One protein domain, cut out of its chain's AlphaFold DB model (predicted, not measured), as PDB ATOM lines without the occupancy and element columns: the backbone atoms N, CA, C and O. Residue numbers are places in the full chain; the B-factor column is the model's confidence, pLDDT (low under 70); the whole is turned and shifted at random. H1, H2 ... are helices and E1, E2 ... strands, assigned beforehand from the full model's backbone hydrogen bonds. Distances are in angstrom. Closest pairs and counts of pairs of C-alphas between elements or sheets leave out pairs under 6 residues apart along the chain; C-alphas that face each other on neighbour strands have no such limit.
ATOM      1  N   VAL A 757      31.010 -23.560  -2.065       92.62
ATOM      2  CA  VAL A 757      29.652 -23.819  -2.538       92.62
ATOM      3  C   VAL A 757      28.904 -22.492  -2.672       92.62
ATOM      4  O   VAL A 757      29.135 -21.560  -1.895       92.62
ATOM      5  N   THR A 758      28.036 -22.378  -3.676       90.62
ATOM      6  CA  THR A 758      27.213 -21.177  -3.872       90.62
ATOM      7  C   THR A 758      25.827 -21.424  -3.303       90.62
ATOM      8  O   THR A 758      25.027 -22.144  -3.894       90.62
ATOM      9  N   TYR A 759      25.523 -20.790  -2.174       91.94
ATOM     10  CA  TYR A 759      24.154 -20.709  -1.695       91.94
ATOM     11  C   TYR A 759      23.320 -19.916  -2.717       91.94
ATOM     12  O   TYR A 759      23.687 -18.778  -3.027       91.94
ATOM     13  N   PRO A 760      22.216 -20.467  -3.252       86.44
ATOM     14  CA  PRO A 760      21.419 -19.796  -4.283       86.44
ATOM     15  C   PRO A 760      20.593 -18.614  -3.746       86.44
ATOM     16  O   PRO A 760      20.111 -17.802  -4.535       86.44
ATOM     17  N   GLY A 761      20.469 -18.485  -2.422       88.31
ATOM     18  CA  GLY A 761      19.483 -17.625  -1.769       88.31
ATOM     19  C   GLY A 761      18.174 -18.374  -1.512       88.31
ATOM     20  O   GLY A 761      18.051 -19.558  -1.832       88.31
ATOM     21  N   GLU A 762      17.192 -17.682  -0.943       89.62
ATOM     22  CA  GLU A 762      15.846 -18.225  -0.727       89.62
ATOM     23  C   GLU A 762      14.799 -17.572  -1.627       89.62
ATOM     24  O   GLU A 762      14.938 -16.423  -2.048       89.62
ATOM     25  N   HIS A 763      13.694 -18.283  -1.821       89.12
ATOM     26  CA  HIS A 763      12.421 -17.727  -2.259       89.12
ATOM     27  C   HIS A 763      11.384 -17.872  -1.138       89.12
ATOM     28  O   HIS A 763      11.427 -18.810  -0.343       89.12
ATOM     29  N   ILE A 764      10.458 -16.925  -1.079       91.06
ATOM     30  CA  ILE A 764       9.313 -16.879  -0.179       91.06
ATOM     31  C   ILE A 764       8.101 -17.334  -0.990       91.06
ATOM     32  O   ILE A 764       7.752 -16.694  -1.983       91.06
ATOM     33  N   LEU A 765       7.464 -18.423  -0.570       93.44
ATOM     34  CA  LEU A 765       6.212 -18.912  -1.147       93.44
ATOM     35  C   LEU A 765       5.115 -18.819  -0.086       93.44
ATOM     36  O   LEU A 765       5.318 -19.275   1.039       93.44
ATOM     37  N   VAL A 766       3.967 -18.232  -0.422       95.19
ATOM     38  CA  VAL A 766       2.803 -18.182   0.477       95.19
ATOM     39  C   VAL A 766       1.777 -19.187  -0.025       95.19
ATOM     40  O   VAL A 766       1.372 -19.082  -1.175       95.19
ATOM     41  N   THR A 767       1.348 -20.141   0.801       96.00
ATOM     42  CA  THR A 767       0.297 -21.115   0.447       96.00
ATOM     43  C   THR A 767      -0.910 -20.983   1.365       96.00
ATOM     44  O   THR A 767      -0.818 -20.423   2.461       96.00
ATOM     45  N   LYS A 768      -2.055 -21.505   0.923       95.00
ATOM     46  CA  LYS A 768      -3.309 -21.454   1.676       95.00
ATOM     47  C   LYS A 768      -3.577 -22.763   2.417       95.00
ATOM     48  O   LYS A 768      -4.031 -23.737   1.822       95.00
ATOM     49  N   GLY A 769      -3.315 -22.784   3.722       90.62
ATOM     50  CA  GLY A 769      -3.598 -23.932   4.583       90.62
ATOM     51  C   GLY A 769      -5.007 -23.905   5.197       90.62
ATOM     52  O   GLY A 769      -5.676 -22.868   5.190       90.62
ATOM     53  N   PRO A 770      -5.464 -25.027   5.789       89.88
ATOM     54  CA  PRO A 770      -6.732 -25.074   6.525       89.88
ATOM     55  C   PRO A 770      -6.709 -24.185   7.782       89.88
ATOM     56  O   PRO A 770      -7.723 -23.588   8.130       89.88
ATOM     57  N   ASP A 771      -5.542 -24.036   8.419       91.25
ATOM     58  CA  ASP A 771      -5.340 -23.235   9.636       91.25
ATOM     59  C   ASP A 771      -4.874 -21.786   9.360       91.25
ATOM     60  O   ASP A 771      -4.263 -21.152  10.236       91.25
ATOM     61  N   GLY A 772      -5.118 -21.285   8.142       92.25
ATOM     62  CA  GLY A 772      -4.693 -19.973   7.642       92.25
ATOM     63  C   GLY A 772      -3.598 -20.042   6.570       92.25
ATOM     64  O   GLY A 772      -3.157 -21.120   6.178       92.25
ATOM     65  N   ASP A 773      -3.158 -18.878   6.093       94.44
ATOM     66  CA  ASP A 773      -2.087 -18.781   5.095       94.44
ATOM     67  C   ASP A 773      -0.706 -19.011   5.743       94.44
ATOM     68  O   ASP A 773      -0.408 -18.482   6.824       94.44
ATOM     69  N   PHE A 774       0.154 -19.780   5.074       94.69
ATOM     70  CA  PHE A 774       1.494 -20.149   5.537       94.69
ATOM     71  C   PHE A 774       2.577 -19.601   4.612       94.69
ATOM     72  O   PHE A 774       2.429 -19.584   3.394       94.69
ATOM     73  N   VAL A 775       3.692 -19.178   5.201       92.44
ATOM     74  CA  VAL A 775       4.892 -18.704   4.510       92.44
ATOM     75  C   VAL A 775       5.958 -19.783   4.582       92.44
ATOM     76  O   VAL A 775       6.371 -20.171   5.676       92.44
ATOM     77  N   HIS A 776       6.438 -20.222   3.426       91.81
ATOM     78  CA  HIS A 776       7.485 -21.220   3.275       91.81
ATOM     79  C   HIS A 776       8.761 -20.577   2.732       91.81
ATOM     80  O   HIS A 776       8.722 -19.816   1.762       91.81
ATOM     81  N   TYR A 777       9.896 -20.922   3.337       88.56
ATOM     82  CA  TYR A 777      11.214 -20.473   2.890       88.56
ATOM     83  C   TYR A 777      11.884 -21.580   2.072       88.56
ATOM     84  O   TYR A 777      12.322 -22.594   2.621       88.56
ATOM     85  N   LEU A 778      11.925 -21.385   0.752       86.56
ATOM     86  CA  LEU A 778      12.410 -22.344  -0.238       86.56
ATOM     87  C   LEU A 778      13.854 -22.045  -0.646       86.56
ATOM     88  O   LEU A 778      14.118 -21.045  -1.318       86.56
ATOM     89  N   ALA A 779      14.777 -22.952  -0.334       79.50
ATOM     90  CA  ALA A 779      16.099 -22.973  -0.961       79.50
ATOM     91  C   ALA A 779      16.042 -23.857  -2.230       79.50
ATOM     92  O   ALA A 779      15.792 -25.062  -2.111       79.50
ATOM     93  N   PRO A 780      16.240 -23.311  -3.447       67.38
ATOM     94  CA  PRO A 780      16.154 -24.091  -4.680       67.38
ATOM     95  C   PRO A 780      17.430 -24.917  -4.891       67.38
ATOM     96  O   PRO A 780      18.467 -24.382  -5.284       67.38
ATOM     97  N   ALA A 781      17.364 -26.232  -4.665       62.00
ATOM     98  CA  ALA A 781      18.495 -27.133  -4.882       62.00
ATOM     99  C   ALA A 781      18.160 -28.175  -5.960       62.00
ATOM    100  O   ALA A 781      17.372 -29.091  -5.736       62.00
ATOM    101  N   GLN A 782      18.778 -28.016  -7.136       56.84
ATOM    102  CA  GLN A 782      18.817 -29.006  -8.226       56.84
ATOM    103  C   GLN A 782      17.444 -29.623  -8.585       56.84
ATOM    104  O   GLN A 782      17.299 -30.836  -8.717       56.84
ATOM    105  N   GLY A 783      16.416 -28.779  -8.739       54.41
ATOM    106  CA  GLY A 783      15.070 -29.210  -9.143       54.41
ATOM    107  C   GLY A 783      14.181 -29.743  -8.013       54.41
ATOM    108  O   GLY A 783      13.083 -30.217  -8.288       54.41
ATOM    109  N   ARG A 784      14.609 -29.646  -6.747       59.09
ATOM    110  CA  ARG A 784      13.736 -29.814  -5.576       59.09
ATOM    111  C   ARG A 784      13.719 -28.524  -4.756       59.09
ATOM    112  O   ARG A 784      14.769 -27.997  -4.381       59.09
ATOM    113  N   GLY A 785      12.521 -28.006  -4.495       57.91
ATOM    114  CA  GLY A 785      12.311 -26.937  -3.524       57.91
ATOM    115  C   GLY A 785      12.316 -27.528  -2.118       57.91
ATOM    116  O   GLY A 785      11.484 -28.378  -1.815       57.91
ATOM    117  N   TRP A 786      13.253 -27.101  -1.271       65.12
ATOM    118  CA  TRP A 786      13.331 -27.561   0.117       65.12
ATOM    119  C   TRP A 786      12.824 -26.470   1.055       65.12
ATOM    120  O   TRP A 786      13.394 -25.378   1.104       65.12
ATOM    121  N   THR A 787      11.766 -26.775   1.806       66.19
ATOM    122  CA  THR A 787      11.255 -25.938   2.895       66.19
ATOM    123  C   THR A 787      12.037 -26.224   4.176       66.19
ATOM    124  O   THR A 787      11.876 -27.277   4.786       66.19
ATOM    125  N   TYR A 788      12.894 -25.293   4.608       66.75
ATOM    126  CA  TYR A 788      13.616 -25.454   5.885       66.75
ATOM    127  C   TYR A 788      12.791 -24.969   7.097       66.75
ATOM    128  O   TYR A 788      13.047 -25.372   8.230       66.75
ATOM    129  N   ASP A 789      11.818 -24.086   6.853       81.12
ATOM    130  CA  ASP A 789      11.033 -23.350   7.849       81.12
ATOM    131  C   ASP A 789       9.677 -22.983   7.227       81.12
ATOM    132  O   ASP A 789       9.565 -22.784   6.009       81.12
ATOM    133  N   SER A 790       8.621 -22.964   8.036       89.00
ATOM    134  CA  SER A 790       7.247 -22.695   7.597       89.00
ATOM    135  C   SER A 790       6.448 -22.090   8.745       89.00
ATOM    136  O   SER A 790       6.325 -22.701   9.804       89.00
ATOM    137  N   LYS A 791       5.932 -20.874   8.546       93.12
ATOM    138  CA  LYS A 791       5.335 -20.030   9.598       93.12
ATOM    139  C   LYS A 791       3.979 -19.502   9.173       93.12
ATOM    140  O   LYS A 791       3.716 -19.393   7.977       93.12
ATOM    141  N   LYS A 792       3.118 -19.138  10.122       94.75
ATOM    142  CA  LYS A 792       1.837 -18.507   9.771       94.75
ATOM    143  C   LYS A 792       2.081 -17.092   9.255       94.75
ATOM    144  O   LYS A 792       2.895 -16.359   9.813       94.75
ATOM    145  N   LEU A 793       1.354 -16.674   8.219       94.56
ATOM    146  CA  LEU A 793       1.493 -15.337   7.625       94.56
ATOM    147  C   LEU A 793       1.296 -14.210   8.658       94.56
ATOM    148  O   LEU A 793       1.982 -13.192   8.606       94.56
ATOM    149  N   SER A 794       0.429 -14.436   9.651       92.62
ATOM    150  CA  SER A 794       0.180 -13.545  10.793       92.62
ATOM    151  C   SER A 794       1.390 -13.308  11.708       92.62
ATOM    152  O   SER A 794       1.411 -12.327  12.444       92.62
ATOM    153  N   GLU A 795       2.396 -14.187  11.688       92.62
ATOM    154  CA  GLU A 795       3.654 -14.030  12.439       92.62
ATOM    155  C   GLU A 795       4.687 -13.193  11.662       92.62
ATOM    156  O   GLU A 795       5.708 -12.782  12.213       92.62
ATOM    157  N   LEU A 796       4.432 -12.934  10.373       92.50
ATOM    158  CA  LEU A 796       5.372 -12.340   9.426       92.50
ATOM    159  C   LEU A 796       4.774 -11.090   8.754       92.50
ATOM    160  O   LEU A 796       4.571 -11.078   7.535       92.50
ATOM    161  N   PRO A 797       4.555  -9.987   9.499       88.75
ATOM    162  CA  PRO A 797       3.906  -8.781   8.978       88.75
ATOM    163  C   PRO A 797       4.629  -8.144   7.777       88.75
ATOM    164  O   PRO A 797       3.984  -7.477   6.973       88.75
ATOM    165  N   ARG A 798       5.943  -8.380   7.588       84.81
ATOM    166  CA  ARG A 798       6.663  -7.972   6.362       84.81
ATOM    167  C   ARG A 798       6.174  -8.740   5.127       84.81
ATOM    168  O   ARG A 798       5.979  -8.133   4.080       84.81
ATOM    169  N   VAL A 799       5.960 -10.051   5.245       88.31
ATOM    170  CA  VAL A 799       5.458 -10.893   4.144       88.31
ATOM    171  C   VAL A 799       3.974 -10.617   3.905       88.31
ATOM    172  O   VAL A 799       3.554 -10.504   2.760       88.31
ATOM    173  N   GLN A 800       3.202 -10.391   4.973       92.62
ATOM    174  CA  GLN A 800       1.808  -9.952   4.873       92.62
ATOM    175  C   GLN A 800       1.678  -8.603   4.140       92.62
ATOM    176  O   GLN A 800       0.807  -8.456   3.288       92.62
ATOM    177  N   ALA A 801       2.573  -7.640   4.394       85.38
ATOM    178  CA  ALA A 801       2.629  -6.387   3.635       85.38
ATOM    179  C   ALA A 801       2.986  -6.613   2.153       85.38
ATOM    180  O   ALA A 801       2.327  -6.061   1.280       85.38
ATOM    181  N   MET A 802       3.962  -7.480   1.850       86.31
ATOM    182  CA  MET A 802       4.288  -7.841   0.461       86.31
ATOM    183  C   MET A 802       3.121  -8.529  -0.270       86.31
ATOM    184  O   MET A 802       2.997  -8.360  -1.480       86.31
ATOM    185  N   LEU A 803       2.262  -9.261   0.450       90.44
ATOM    186  CA  LEU A 803       1.031  -9.841  -0.090       90.44
ATOM    187  C   LEU A 803      -0.043  -8.767  -0.354       90.44
ATOM    188  O   LEU A 803      -0.661  -8.779  -1.410       90.44
ATOM    189  N   TYR A 804      -0.233  -7.803   0.556       90.06
ATOM    190  CA  TYR A 804      -1.154  -6.672   0.345       90.06
ATOM    191  C   TYR A 804      -0.709  -5.696  -0.760       90.06
ATOM    192  O   TYR A 804      -1.532  -4.942  -1.271       90.06
ATOM    193  N   GLU A 805       0.575  -5.694  -1.119       86.69
ATOM    194  CA  GLU A 805       1.137  -4.908  -2.225       86.69
ATOM    195  C   GLU A 805       1.191  -5.689  -3.561       86.69
ATOM    196  O   GLU A 805       1.886  -5.258  -4.480       86.69
ATOM    197  N   ASP A 806       0.522  -6.851  -3.669       87.56
ATOM    198  CA  ASP A 806       0.548  -7.772  -4.829       87.56
ATOM    199  C   ASP A 806       1.970  -8.198  -5.284       87.56
ATOM    200  O   ASP A 806       2.168  -8.726  -6.384       87.56
ATOM    201  N   ARG A 807       2.997  -8.019  -4.433       82.00
ATOM    202  CA  ARG A 807       4.392  -8.401  -4.734       82.00
ATOM    203  C   ARG A 807       4.641  -9.901  -4.605       82.00
ATOM    204  O   ARG A 807       5.649 -10.386  -5.112       82.00
ATOM    205  N   ILE A 808       3.771 -10.608  -3.888       89.44
ATOM    206  CA  ILE A 808       3.750 -12.064  -3.729       89.44
ATOM    207  C   ILE A 808       2.323 -12.523  -4.026       89.44
ATOM    208  O   ILE A 808       1.371 -11.807  -3.722       89.44
ATOM    209  N   LYS A 809       2.166 -13.715  -4.601       93.25
ATOM    210  CA  LYS A 809       0.862 -14.356  -4.809       93.25
ATOM    211  C   LYS A 809       0.685 -15.511  -3.831       93.25
ATOM    212  O   LYS A 809       1.660 -16.161  -3.460       93.25
ATOM    213  N   VAL A 810      -0.561 -15.783  -3.445       94.62
ATOM    214  CA  VAL A 810      -0.888 -17.028  -2.741       94.62
ATOM    215  C   VAL A 810      -0.902 -18.159  -3.766       94.62
ATOM    216  O   VAL A 810      -1.707 -18.150  -4.697       94.62
ATOM    217  N   ALA A 811       0.014 -19.095  -3.590       94.31
ATOM    218  CA  ALA A 811       0.164 -20.311  -4.366       94.31
ATOM    219  C   ALA A 811      -0.801 -21.402  -3.883       94.31
ATOM    220  O   ALA A 811      -1.262 -21.390  -2.735       94.31
ATOM    221  N   ASN A 812      -1.099 -22.357  -4.761       90.38
ATOM    222  CA  ASN A 812      -2.067 -23.418  -4.470       90.38
ATOM    223  C   ASN A 812      -1.499 -24.470  -3.506       90.38
ATOM    224  O   ASN A 812      -2.213 -24.957  -2.633       90.38
ATOM    225  N   ASP A 813      -0.212 -24.790  -3.645       91.00
ATOM    226  CA  ASP A 813       0.534 -25.700  -2.779       91.00
ATOM    227  C   ASP A 813       2.031 -25.321  -2.737       91.00
ATOM    228  O   ASP A 813       2.439 -24.270  -3.230       91.00
ATOM    229  N   VAL A 814       2.862 -26.160  -2.109       86.94
ATOM    230  CA  VAL A 814       4.313 -25.929  -1.944       86.94
ATOM    231  C   VAL A 814       5.124 -26.279  -3.214       86.94
ATOM    232  O   VAL A 814       6.309 -25.958  -3.297       86.94
ATOM    233  N   LEU A 815       4.507 -26.937  -4.201       86.44
ATOM    234  CA  LEU A 815       5.113 -27.338  -5.479       86.44
ATOM    235  C   LEU A 815       4.924 -26.274  -6.575       86.44
ATOM    236  O   LEU A 815       5.692 -26.250  -7.534       86.44
ATOM    237  N   ASP A 816       3.945 -25.382  -6.408       88.00
ATOM    238  CA  ASP A 816       3.659 -24.178  -7.205       88.00
ATOM    239  C   ASP A 816       4.770 -23.104  -7.044       88.00
ATOM    240  O   ASP A 816       4.567 -21.985  -6.567       88.00
ATOM    241  N   THR A 817       6.006 -23.466  -7.413       86.12
ATOM    242  CA  THR A 817       7.203 -22.623  -7.246       86.12
ATOM    243  C   THR A 817       7.240 -21.406  -8.166       86.12
ATOM    244  O   THR A 817       8.018 -20.489  -7.916       86.12
ATOM    245  N   ASP A 818       6.394 -21.358  -9.196       86.31
ATOM    246  CA  ASP A 818       6.292 -20.222 -10.122       86.31
ATOM    247  C   ASP A 818       5.725 -18.964  -9.435       86.31
ATOM    248  O   ASP A 818       5.950 -17.841  -9.888       86.31
ATOM    249  N   ASN A 819       5.039 -19.139  -8.298       89.25
ATOM    250  CA  ASN A 819       4.585 -18.060  -7.422       89.25
ATOM    251  C   ASN A 819       5.595 -17.707  -6.300       89.25
ATOM    252  O   ASN A 819       5.308 -16.837  -5.473       89.25
ATOM    253  N   ALA A 820       6.779 -18.337  -6.254       88.81
ATOM    254  CA  ALA A 820       7.790 -18.090  -5.223       88.81
ATOM    255  C   ALA A 820       8.645 -16.845  -5.534       88.81
ATOM    256  O   ALA A 820       9.262 -16.730  -6.592       88.81
ATOM    257  N   VAL A 821       8.743 -15.915  -4.580       87.88
ATOM    258  CA  VAL A 821       9.384 -14.603  -4.775       87.88
ATOM    259  C   VAL A 821      10.699 -14.515  -4.009       87.88
ATOM    260  O   VAL A 821      10.759 -14.839  -2.829       87.88
ATOM    261  N   PHE A 822      11.772 -14.068  -4.664       86.25
ATOM    262  CA  PHE A 822      13.121 -14.024  -4.085       86.25
ATOM    263  C   PHE A 822      13.180 -13.259  -2.749       86.25
ATOM    264  O   PHE A 822      12.724 -12.120  -2.657       86.25
ATOM    265  N   ASN A 823      13.784 -13.870  -1.725       85.69
ATOM    266  CA  ASN A 823      13.935 -13.301  -0.390       85.69
ATOM    267  C   ASN A 823      15.067 -12.247  -0.381       85.69
ATOM    268  O   ASN A 823      16.246 -12.615  -0.402       85.69
ATOM    269  N   PRO A 824      14.771 -10.934  -0.290       73.69
ATOM    270  CA  PRO A 824      15.798  -9.895  -0.377       73.69
ATOM    271  C   PRO A 824      16.730  -9.862   0.844       73.69
ATOM    272  O   PRO A 824      17.799  -9.250   0.771       73.69
ATOM    273  N   GLU A 825      16.346 -10.497   1.958       79.75
ATOM    274  CA  GLU A 825      17.154 -10.599   3.180       79.75
ATOM    275  C   GLU A 825      18.202 -11.719   3.097       79.75
ATOM    276  O   GLU A 825      19.257 -11.611   3.719       79.75
ATOM    277  N   ARG A 826      17.928 -12.769   2.310       87.12
ATOM    278  CA  ARG A 826      18.744 -13.990   2.194       87.12
ATOM    279  C   ARG A 826      19.074 -14.267   0.731       87.12
ATOM    280  O   ARG A 826      18.623 -15.236   0.123       87.12
ATOM    281  N   SER A 827      19.855 -13.350   0.166       83.00
ATOM    282  CA  SER A 827      20.367 -13.429  -1.200       83.00
ATOM    283  C   SER A 827      21.367 -14.575  -1.390       83.00
ATOM    284  O   SER A 827      21.845 -15.156  -0.418       83.00
ATOM    285  N   SER A 828      21.764 -14.845  -2.637       85.56
ATOM    286  CA  SER A 828      22.871 -15.767  -2.907       85.56
ATOM    287  C   SER A 828      24.178 -15.333  -2.227       85.56
ATOM    288  O   SER A 828      24.546 -14.154  -2.225       85.56
ATOM    289  N   GLU A 829      24.891 -16.310  -1.665       89.75
ATOM    290  CA  GLU A 829      26.176 -16.141  -0.980       89.75
ATOM    291  C   GLU A 829      27.165 -17.213  -1.442       89.75
ATOM    292  O   GLU A 829      26.808 -18.380  -1.581       89.75
ATOM    293  N   GLN A 830      28.434 -16.850  -1.635       90.31
ATOM    294  CA  GLN A 830      29.493 -17.841  -1.832       90.31
ATOM    295  C   GLN A 830      30.083 -18.207  -0.466       90.31
ATOM    296  O   GLN A 830      30.547 -17.332   0.266       90.31
ATOM    297  N   ILE A 831      30.075 -19.491  -0.110       92.81
ATOM    298  CA  ILE A 831      30.614 -19.986   1.161       92.81
ATOM    299  C   ILE A 831      31.954 -20.663   0.874       92.81
ATOM    300  O   ILE A 831      31.988 -21.730   0.269       92.81
ATOM    301  N   HIS A 832      33.061 -20.046   1.296       92.38
ATOM    302  CA  HIS A 832      34.413 -20.607   1.163       92.38
ATOM    303  C   HIS A 832      34.735 -21.462   2.390       92.38
ATOM    304  O   HIS A 832      34.694 -20.960   3.513       92.38
ATOM    305  N   ILE A 833      35.085 -22.727   2.185       94.44
ATOM    306  CA  ILE A 833      35.298 -23.719   3.246       94.44
ATOM    307  C   ILE A 833      36.796 -24.022   3.366       94.44
ATOM    308  O   ILE A 833      37.482 -24.235   2.364       94.44
ATOM    309  N   ARG A 834      37.336 -24.037   4.589       92.62
ATOM    310  CA  ARG A 834      38.741 -24.381   4.852       92.62
ATOM    311  C   ARG A 834      38.876 -25.324   6.039       92.62
ATOM    312  O   ARG A 834      38.417 -25.002   7.127       92.62
ATOM    313  N   ASN A 835      39.606 -26.421   5.849       93.38
ATOM    314  CA  ASN A 835      40.141 -27.215   6.951       93.38
ATOM    315  C   ASN A 835      41.287 -26.439   7.623       93.38
ATOM    316  O   ASN A 835      42.375 -26.294   7.056       93.38
ATOM    317  N   ILE A 836      41.026 -25.908   8.818       91.12
ATOM    318  CA  ILE A 836      41.974 -25.171   9.652       91.12
ATOM    319  C   ILE A 836      42.157 -25.954  10.952       91.12
ATOM    320  O   ILE A 836      41.208 -26.219  11.678       91.12
ATOM    321  N   ASN A 837      43.396 -26.357  11.239       90.94
ATOM    322  CA  ASN A 837      43.752 -27.207  12.390       90.94
ATOM    323  C   ASN A 837      42.992 -28.556  12.515       90.94
ATOM    324  O   ASN A 837      43.142 -29.215  13.541       90.94
ATOM    325  N   GLY A 838      42.239 -28.998  11.501       92.19
ATOM    326  CA  GLY A 838      41.383 -30.193  11.547       92.19
ATOM    327  C   GLY A 838      39.882 -29.891  11.660       92.19
ATOM    328  O   GLY A 838      39.075 -30.795  11.469       92.19
ATOM    329  N   GLU A 839      39.495 -28.641  11.924       96.12
ATOM    330  CA  GLU A 839      38.100 -28.187  11.906       96.12
ATOM    331  C   GLU A 839      37.770 -27.503  10.569       96.12
ATOM    332  O   GLU A 839      38.631 -26.875   9.952       96.12
ATOM    333  N   LEU A 840      36.515 -27.586  10.118       96.44
ATOM    334  CA  LEU A 840      36.043 -26.784   8.987       96.44
ATOM    335  C   LEU A 840      35.618 -25.392   9.475       96.44
ATOM    336  O   LEU A 840      34.668 -25.256  10.249       96.44
ATOM    337  N   GLU A 841      36.306 -24.362   8.988       96.31
ATOM    338  CA  GLU A 841      35.912 -22.960   9.125       96.31
ATOM    339  C   GLU A 841      35.334 -22.443   7.797       96.31
ATOM    340  O   GLU A 841      35.814 -22.777   6.708       96.31
ATOM    341  N   PHE A 842      34.310 -21.598   7.891       96.00
ATOM    342  CA  PHE A 842      33.473 -21.150   6.784       96.00
ATOM    343  C   PHE A 842      33.519 -19.625   6.680       96.00
ATOM    344  O   PHE A 842      33.191 -18.918   7.630       96.00
ATOM    345  N   GLN A 843      33.902 -19.106   5.514       94.19
ATOM    346  CA  GLN A 843      33.873 -17.680   5.193       94.19
ATOM    347  C   GLN A 843      32.711 -17.396   4.243       94.19
ATOM    348  O   GLN A 843      32.741 -17.768   3.068       94.19
ATOM    349  N   ARG A 844      31.692 -16.705   4.762       92.56
ATOM    350  CA  ARG A 844      30.572 -16.186   3.969       92.56
ATOM    351  C   ARG A 844      31.018 -15.013   3.105       92.56
ATOM    352  O   ARG A 844      31.721 -14.115   3.574       92.56
ATOM    353  N   GLN A 845      30.537 -14.967   1.873       82.44
ATOM    354  CA  GLN A 845      30.714 -13.843   0.967       82.44
ATOM    355  C   GLN A 845      29.370 -13.473   0.341       82.44
ATOM    356  O   GLN A 845      28.885 -14.131  -0.580       82.44
ATOM    357  N   THR A 846      28.814 -12.364   0.817       80.81
ATOM    358  CA  THR A 846      27.700 -11.668   0.163       80.81
ATOM    359  C   THR A 846      28.228 -10.822  -1.008       80.81
ATOM    360  O   THR A 846      29.441 -10.593  -1.103       80.81
ATOM    361  N   PRO A 847      27.357 -10.261  -1.867       62.69
ATOM    362  CA  PRO A 847      27.779  -9.309  -2.898       62.69
ATOM    363  C   PRO A 847      28.379  -7.988  -2.376       62.69
ATOM    364  O   PRO A 847      28.855  -7.208  -3.190       62.69
ATOM    365  N   PHE A 848      28.373  -7.719  -1.060       60.75
ATOM    366  CA  PHE A 848      28.856  -6.454  -0.463       60.75
ATOM    367  C   PHE A 848      29.976  -6.641   0.560       60.75
ATOM    368  O   PHE A 848      30.817  -5.759   0.739       60.75
ATOM    369  N   LEU A 849      29.972  -7.780   1.252       73.50
ATOM    370  CA  LEU A 849      30.791  -8.039   2.426       73.50
ATOM    371  C   LEU A 849      31.307  -9.478   2.401       73.50
ATOM    372  O   LEU A 849      30.544 -10.437   2.266       73.50
ATOM    373  N   THR A 850      32.622  -9.614   2.554       76.19
ATOM    374  CA  THR A 850      33.270 -10.885   2.892       76.19
ATOM    375  C   THR A 850      33.402 -10.927   4.409       76.19
ATOM    376  O   THR A 850      34.042 -10.050   4.984       76.19
ATOM    377  N   HIS A 851      32.765 -11.902   5.047       82.38
ATOM    378  CA  HIS A 851      32.809 -12.082   6.495       82.38
ATOM    379  C   HIS A 851      34.116 -12.765   6.924       82.38
ATOM    380  O   HIS A 851      34.881 -13.270   6.097       82.38
ATOM    381  N   GLU A 852      34.376 -12.799   8.228       86.44
ATOM    382  CA  GLU A 852      35.464 -13.604   8.786       86.44
ATOM    383  C   GLU A 852      35.163 -15.113   8.682       86.44
ATOM    384  O   GLU A 852      34.066 -15.528   8.302       86.44
ATOM    385  N   PHE A 853      36.168 -15.938   8.979       89.06
ATOM    386  CA  PHE A 853      36.017 -17.389   9.063       89.06
ATOM    387  C   PHE A 853      35.384 -17.767  10.409       89.06
ATOM    388  O   PHE A 853      35.949 -17.459  11.457       89.06
ATOM    389  N   VAL A 854      34.231 -18.437  10.373       94.44
ATOM    390  CA  VAL A 854      33.463 -18.874  11.557       94.44
ATOM    391  C   VAL A 854      33.213 -20.387  11.521       94.44
ATOM    392  O   VAL A 854      33.389 -21.010  10.471       94.44
ATOM    393  N   LYS A 855      32.822 -21.023  12.633       96.06
ATOM    394  CA  LYS A 855      32.514 -22.466  12.638       96.06
ATOM    395  C   LYS A 855      31.112 -22.730  12.081       96.06
ATOM    396  O   LYS A 855      30.266 -21.841  12.047       96.06
ATOM    397  N   LEU A 856      30.828 -23.982  11.704       96.31
ATOM    398  CA  LEU A 856      29.501 -24.402  11.214       96.31
ATOM    399  C   LEU A 856      28.360 -24.048  12.187       96.31
ATOM    400  O   LEU A 856      27.258 -23.729  11.749       96.31
ATOM    401  N   GLY A 857      28.623 -24.088  13.498       94.38
ATOM    402  CA  GLY A 857      27.654 -23.723  14.536       94.38
ATOM    403  C   GLY A 857      27.297 -22.232  14.563       94.38
ATOM    404  O   GLY A 857      26.161 -21.911  14.903       94.38
ATOM    405  N   ASP A 858      28.226 -21.365  14.148       95.44
ATOM    406  CA  ASP A 858      28.123 -19.898  14.193       95.44
ATOM    407  C   ASP A 858      27.478 -19.305  12.921       95.44
ATOM    408  O   ASP A 858      27.230 -18.100  12.832       95.44
ATOM    409  N   LEU A 859      27.245 -20.134  11.898       95.00
ATOM    410  CA  LEU A 859      26.576 -19.718  10.669       95.00
ATOM    411  C   LEU A 859      25.064 -19.520  10.893       95.00
ATOM    412  O   LEU A 859      24.455 -20.288  11.639       95.00
ATOM    413  N   PRO A 860      24.429 -18.558  10.190       93.56
ATOM    414  CA  PRO A 860      22.976 -18.415  10.170       93.56
ATOM    415  C   PRO A 860      22.263 -19.723   9.817       93.56
ATOM    416  O   PRO A 860      22.707 -20.444   8.921       93.56
ATOM    417  N   ASP A 861      21.119 -19.983  10.458       89.81
ATOM    418  CA  ASP A 861      20.402 -21.264  10.369       89.81
ATOM    419  C   ASP A 861      20.138 -21.750   8.943       89.81
ATOM    420  O   ASP A 861      20.305 -22.932   8.673       89.81
ATOM    421  N   HIS A 862      19.795 -20.853   8.018       88.62
ATOM    422  CA  HIS A 862      19.532 -21.202   6.620       88.62
ATOM    423  C   HIS A 862      20.790 -21.666   5.867       88.62
ATOM    424  O   HIS A 862      20.726 -22.618   5.090       88.62
ATOM    425  N   LEU A 863      21.952 -21.056   6.136       93.44
ATOM    426  CA  LEU A 863      23.232 -21.489   5.560       93.44
ATOM    427  C   LEU A 863      23.717 -22.777   6.224       93.44
ATOM    428  O   LEU A 863      24.179 -23.678   5.533       93.44
ATOM    429  N   ARG A 864      23.570 -22.888   7.549       94.38
ATOM    430  CA  ARG A 864      23.878 -24.109   8.303       94.38
ATOM    431  C   ARG A 864      23.035 -25.285   7.806       94.38
ATOM    432  O   ARG A 864      23.594 -26.327   7.485       94.38
ATOM    433  N   HIS A 865      21.725 -25.085   7.656       88.56
ATOM    434  CA  HIS A 865      20.799 -26.057   7.083       88.56
ATOM    435  C   HIS A 865      21.237 -26.455   5.670       88.56
ATOM    436  O   HIS A 865      21.516 -27.628   5.449       88.56
ATOM    437  N   TYR A 866      21.399 -25.493   4.753       91.81
ATOM    438  CA  TYR A 866      21.838 -25.756   3.378       91.81
ATOM    439  C   TYR A 866      23.159 -26.536   3.307       91.81
ATOM    440  O   TYR A 866      23.262 -27.487   2.538       91.81
ATOM    441  N   LEU A 867      24.152 -26.188   4.133       93.69
ATOM    442  CA  LEU A 867      25.420 -26.918   4.207       93.69
ATOM    443  C   LEU A 867      25.239 -28.369   4.679       93.69
ATOM    444  O   LEU A 867      25.964 -29.253   4.231       93.69
ATOM    445  N   THR A 868      24.263 -28.626   5.555       92.31
ATOM    446  CA  THR A 868      23.939 -29.978   6.035       92.31
ATOM    447  C   THR A 868      23.005 -30.778   5.124       92.31
ATOM    448  O   THR A 868      23.068 -32.004   5.175       92.31
ATOM    449  N   THR A 869      22.164 -30.150   4.291       86.62
ATOM    450  CA  THR A 869      21.138 -30.846   3.480       86.62
ATOM    451  C   THR A 869      21.400 -30.862   1.973       86.62
ATOM    452  O   THR A 869      20.927 -31.771   1.296       86.62
ATOM    453  N   SER A 870      22.174 -29.920   1.430       90.69
ATOM    454  CA  SER A 870      22.549 -29.916   0.010       90.69
ATOM    455  C   SER A 870      23.658 -30.932  -0.266       90.69
ATOM    456  O   SER A 870      24.764 -30.798   0.261       90.69
ATOM    457  N   GLU A 871      23.412 -31.907  -1.148       89.81
ATOM    458  CA  GLU A 871      24.449 -32.845  -1.612       89.81
ATOM    459  C   GLU A 871      25.680 -32.124  -2.180       89.81
ATOM    460  O   GLU A 871      26.809 -32.567  -1.981       89.81
ATOM    461  N   GLU A 872      25.483 -31.001  -2.873       90.25
ATOM    462  CA  GLU A 872      26.575 -30.192  -3.420       90.25
ATOM    463  C   GLU A 872      27.451 -29.627  -2.296       90.25
ATOM    464  O   GLU A 872      28.674 -29.765  -2.324       90.25
ATOM    465  N   ALA A 873      26.825 -29.072  -1.254       90.69
ATOM    466  CA  ALA A 873      27.542 -28.557  -0.097       90.69
ATOM    467  C   ALA A 873      28.246 -29.669   0.692       90.69
ATOM    468  O   ALA A 873      29.403 -29.498   1.071       90.69
ATOM    469  N   GLN A 874      27.596 -30.823   0.877       94.94
ATOM    470  CA  GLN A 874      28.206 -31.989   1.516       94.94
ATOM    471  C   GLN A 874      29.440 -32.480   0.743       94.94
ATOM    472  O   GLN A 874      30.473 -32.736   1.360       94.94
ATOM    473  N   ARG A 875      29.381 -32.556  -0.596       94.12
ATOM    474  CA  ARG A 875      30.531 -32.933  -1.443       94.12
ATOM    475  C   ARG A 875      31.681 -31.926  -1.313       94.12
ATOM    476  O   ARG A 875      32.817 -32.339  -1.101       94.12
ATOM    477  N   VAL A 876      31.395 -30.620  -1.345       92.19
ATOM    478  CA  VAL A 876      32.410 -29.559  -1.156       92.19
ATOM    479  C   VAL A 876      32.979 -29.563   0.275       92.19
ATOM    480  O   VAL A 876      34.170 -29.320   0.463       92.19
ATOM    481  N   MET A 877      32.179 -29.897   1.294       95.88
ATOM    482  CA  MET A 877      32.657 -30.097   2.672       95.88
ATOM    483  C   MET A 877      33.545 -31.339   2.810       95.88
ATOM    484  O   MET A 877      34.567 -31.274   3.494       95.88
ATOM    485  N   GLN A 878      33.206 -32.449   2.148       95.44
ATOM    486  CA  GLN A 878      34.043 -33.652   2.102       95.44
ATOM    487  C   GLN A 878      35.376 -33.360   1.398       95.44
ATOM    488  O   GLN A 878      36.433 -33.651   1.964       95.44
ATOM    489  N   GLU A 879      35.355 -32.691   0.241       93.75
ATOM    490  CA  GLU A 879      36.564 -32.226  -0.449       93.75
ATOM    491  C   GLU A 879      37.415 -31.334   0.470       93.75
ATOM    492  O   GLU A 879      38.594 -31.622   0.686       93.75
ATOM    493  N   ALA A 880      36.812 -30.317   1.097       93.06
ATOM    494  CA  ALA A 880      37.493 -29.433   2.040       93.06
ATOM    495  C   ALA A 880      38.097 -30.184   3.234       93.06
ATOM    496  O   ALA A 880      39.199 -29.840   3.659       93.06
ATOM    497  N   SER A 881      37.422 -31.216   3.751       94.06
ATOM    498  CA  SER A 881      37.946 -32.048   4.840       94.06
ATOM    499  C   SER A 881      39.164 -32.879   4.417       94.06
ATOM    500  O   SER A 881      40.092 -33.034   5.210       94.06
ATOM    501  N   SER A 882      39.201 -33.336   3.157       92.62
ATOM    502  CA  SER A 882      40.305 -34.116   2.578       92.62
ATOM    503  C   SER A 882      41.561 -33.288   2.269       92.62
ATOM    504  O   SER A 882      42.655 -33.842   2.136       92.62
ATOM    505  N   LEU A 883      41.431 -31.960   2.161       88.81
ATOM    506  CA  LEU A 883      42.578 -31.075   1.981       88.81
ATOM    507  C   LEU A 883      43.460 -31.058   3.245       88.81
ATOM    508  O   LEU A 883      42.939 -31.034   4.361       88.81
TER     509      LEU A 883
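Overview. This is residues 757 to 883 of the 1107 residues of an uncharacterized protein of Sporisorium reilianum f. sp. reilianum (UniProt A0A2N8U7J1). An elongated model of two lobes end to end: one holds the sheet E2 E3 E4 with H1 at its far end, the other the sheet E1 E5 E6 E7 with H3 packed along E5. H2 sits between the lobes, and residues 760 to 762 and the long link from H1 to E5 run from one lobe to the other. The printed part has 127 residues, with seven named strands and three named helices in the order E1 E2 E3 E4 H1 E5 E6 E7 H2 H3; both sheets are antiparallel and the class is mixed, helices and strands. It is only just compact, close to loose, with a radius of gyration of the C-alphas of 16.4 A and spans of 50 by 27 by 22 A.

Along the chain. E1 is residues 757 to 759, 6.4 A long, with C-alpha 757 at (29.652, -23.819, -2.538). E2 is residues 763 to 769, 18.5 A; E3 is residues 772 to 781, 27.3 A; E4 is residues 784 to 792, 22.5 A, and bends by 64 degrees at residue 788. H1 is residues 797 to 804, 10.2 A. E5 is residues 829 to 836, 21.1 A; E6 is residues 839 to 845, 19.5 A; E7 is residues 850 to 855, 15.2 A. H2 is residues 861 to 869, 11.8 A, and H3 is residues 871 to 882, 16.4 A, ending with C-alpha 882 at (40.305, -34.116, 2.578).

Arrangement. In the strongly twisted sheet E1 E5 E6 E7, N 759 and O 829 are 2.8 A apart, N 836 and O 839 2.8 A, and N 842 and O 854 2.8 A, within hydrogen-bond range. E5 E6 E7 form a meander, each strand the antiparallel neighbour of the one before, as do E2 E3 E4. H2 and H3 on one face of the sheet E1 E5 E6 E7 make two layers. H3 lies over E5, at a height over the sheet of 8.6 A; the closest C-alphas, of Asn 835 and Ser 881, are 5.7 A apart. H2 and H3 touch only at the corner, about perpendicular at 82 degrees, Leu 867 and Ala 873 having the closest C-alphas at 5.1 A. H2 is also on the sheet E2 E3 E4, over E4, at a height of 8.5 A; the closest C-alphas, of Tyr 788 and His 865, are 7.3 A apart. In that strongly twisted sheet N 763 and O 778 are 2.8 A apart and N 775 and O 791 2.8 A. H1 only grazes it with residues 799 to 803. In H1, H2 and H3 every O i to N i+4 pair is within hydrogen-bond range.

Size, cuts and confidence. The two C-alphas farthest apart, of Pro 770 and Asn 837, are 50.9 A apart. The printed part has no cut. The link from H1 to E5, residues 805 to 828, is long; the other links are tight. Within it residues 821 to 822 pair antiparallel with 763 to 764 of E2, and 810 to 811 parallel with 766 to 767. The mean pLDDT of the printed part is 87.7; residues 780 to 788 and 847 to 848 are under 70.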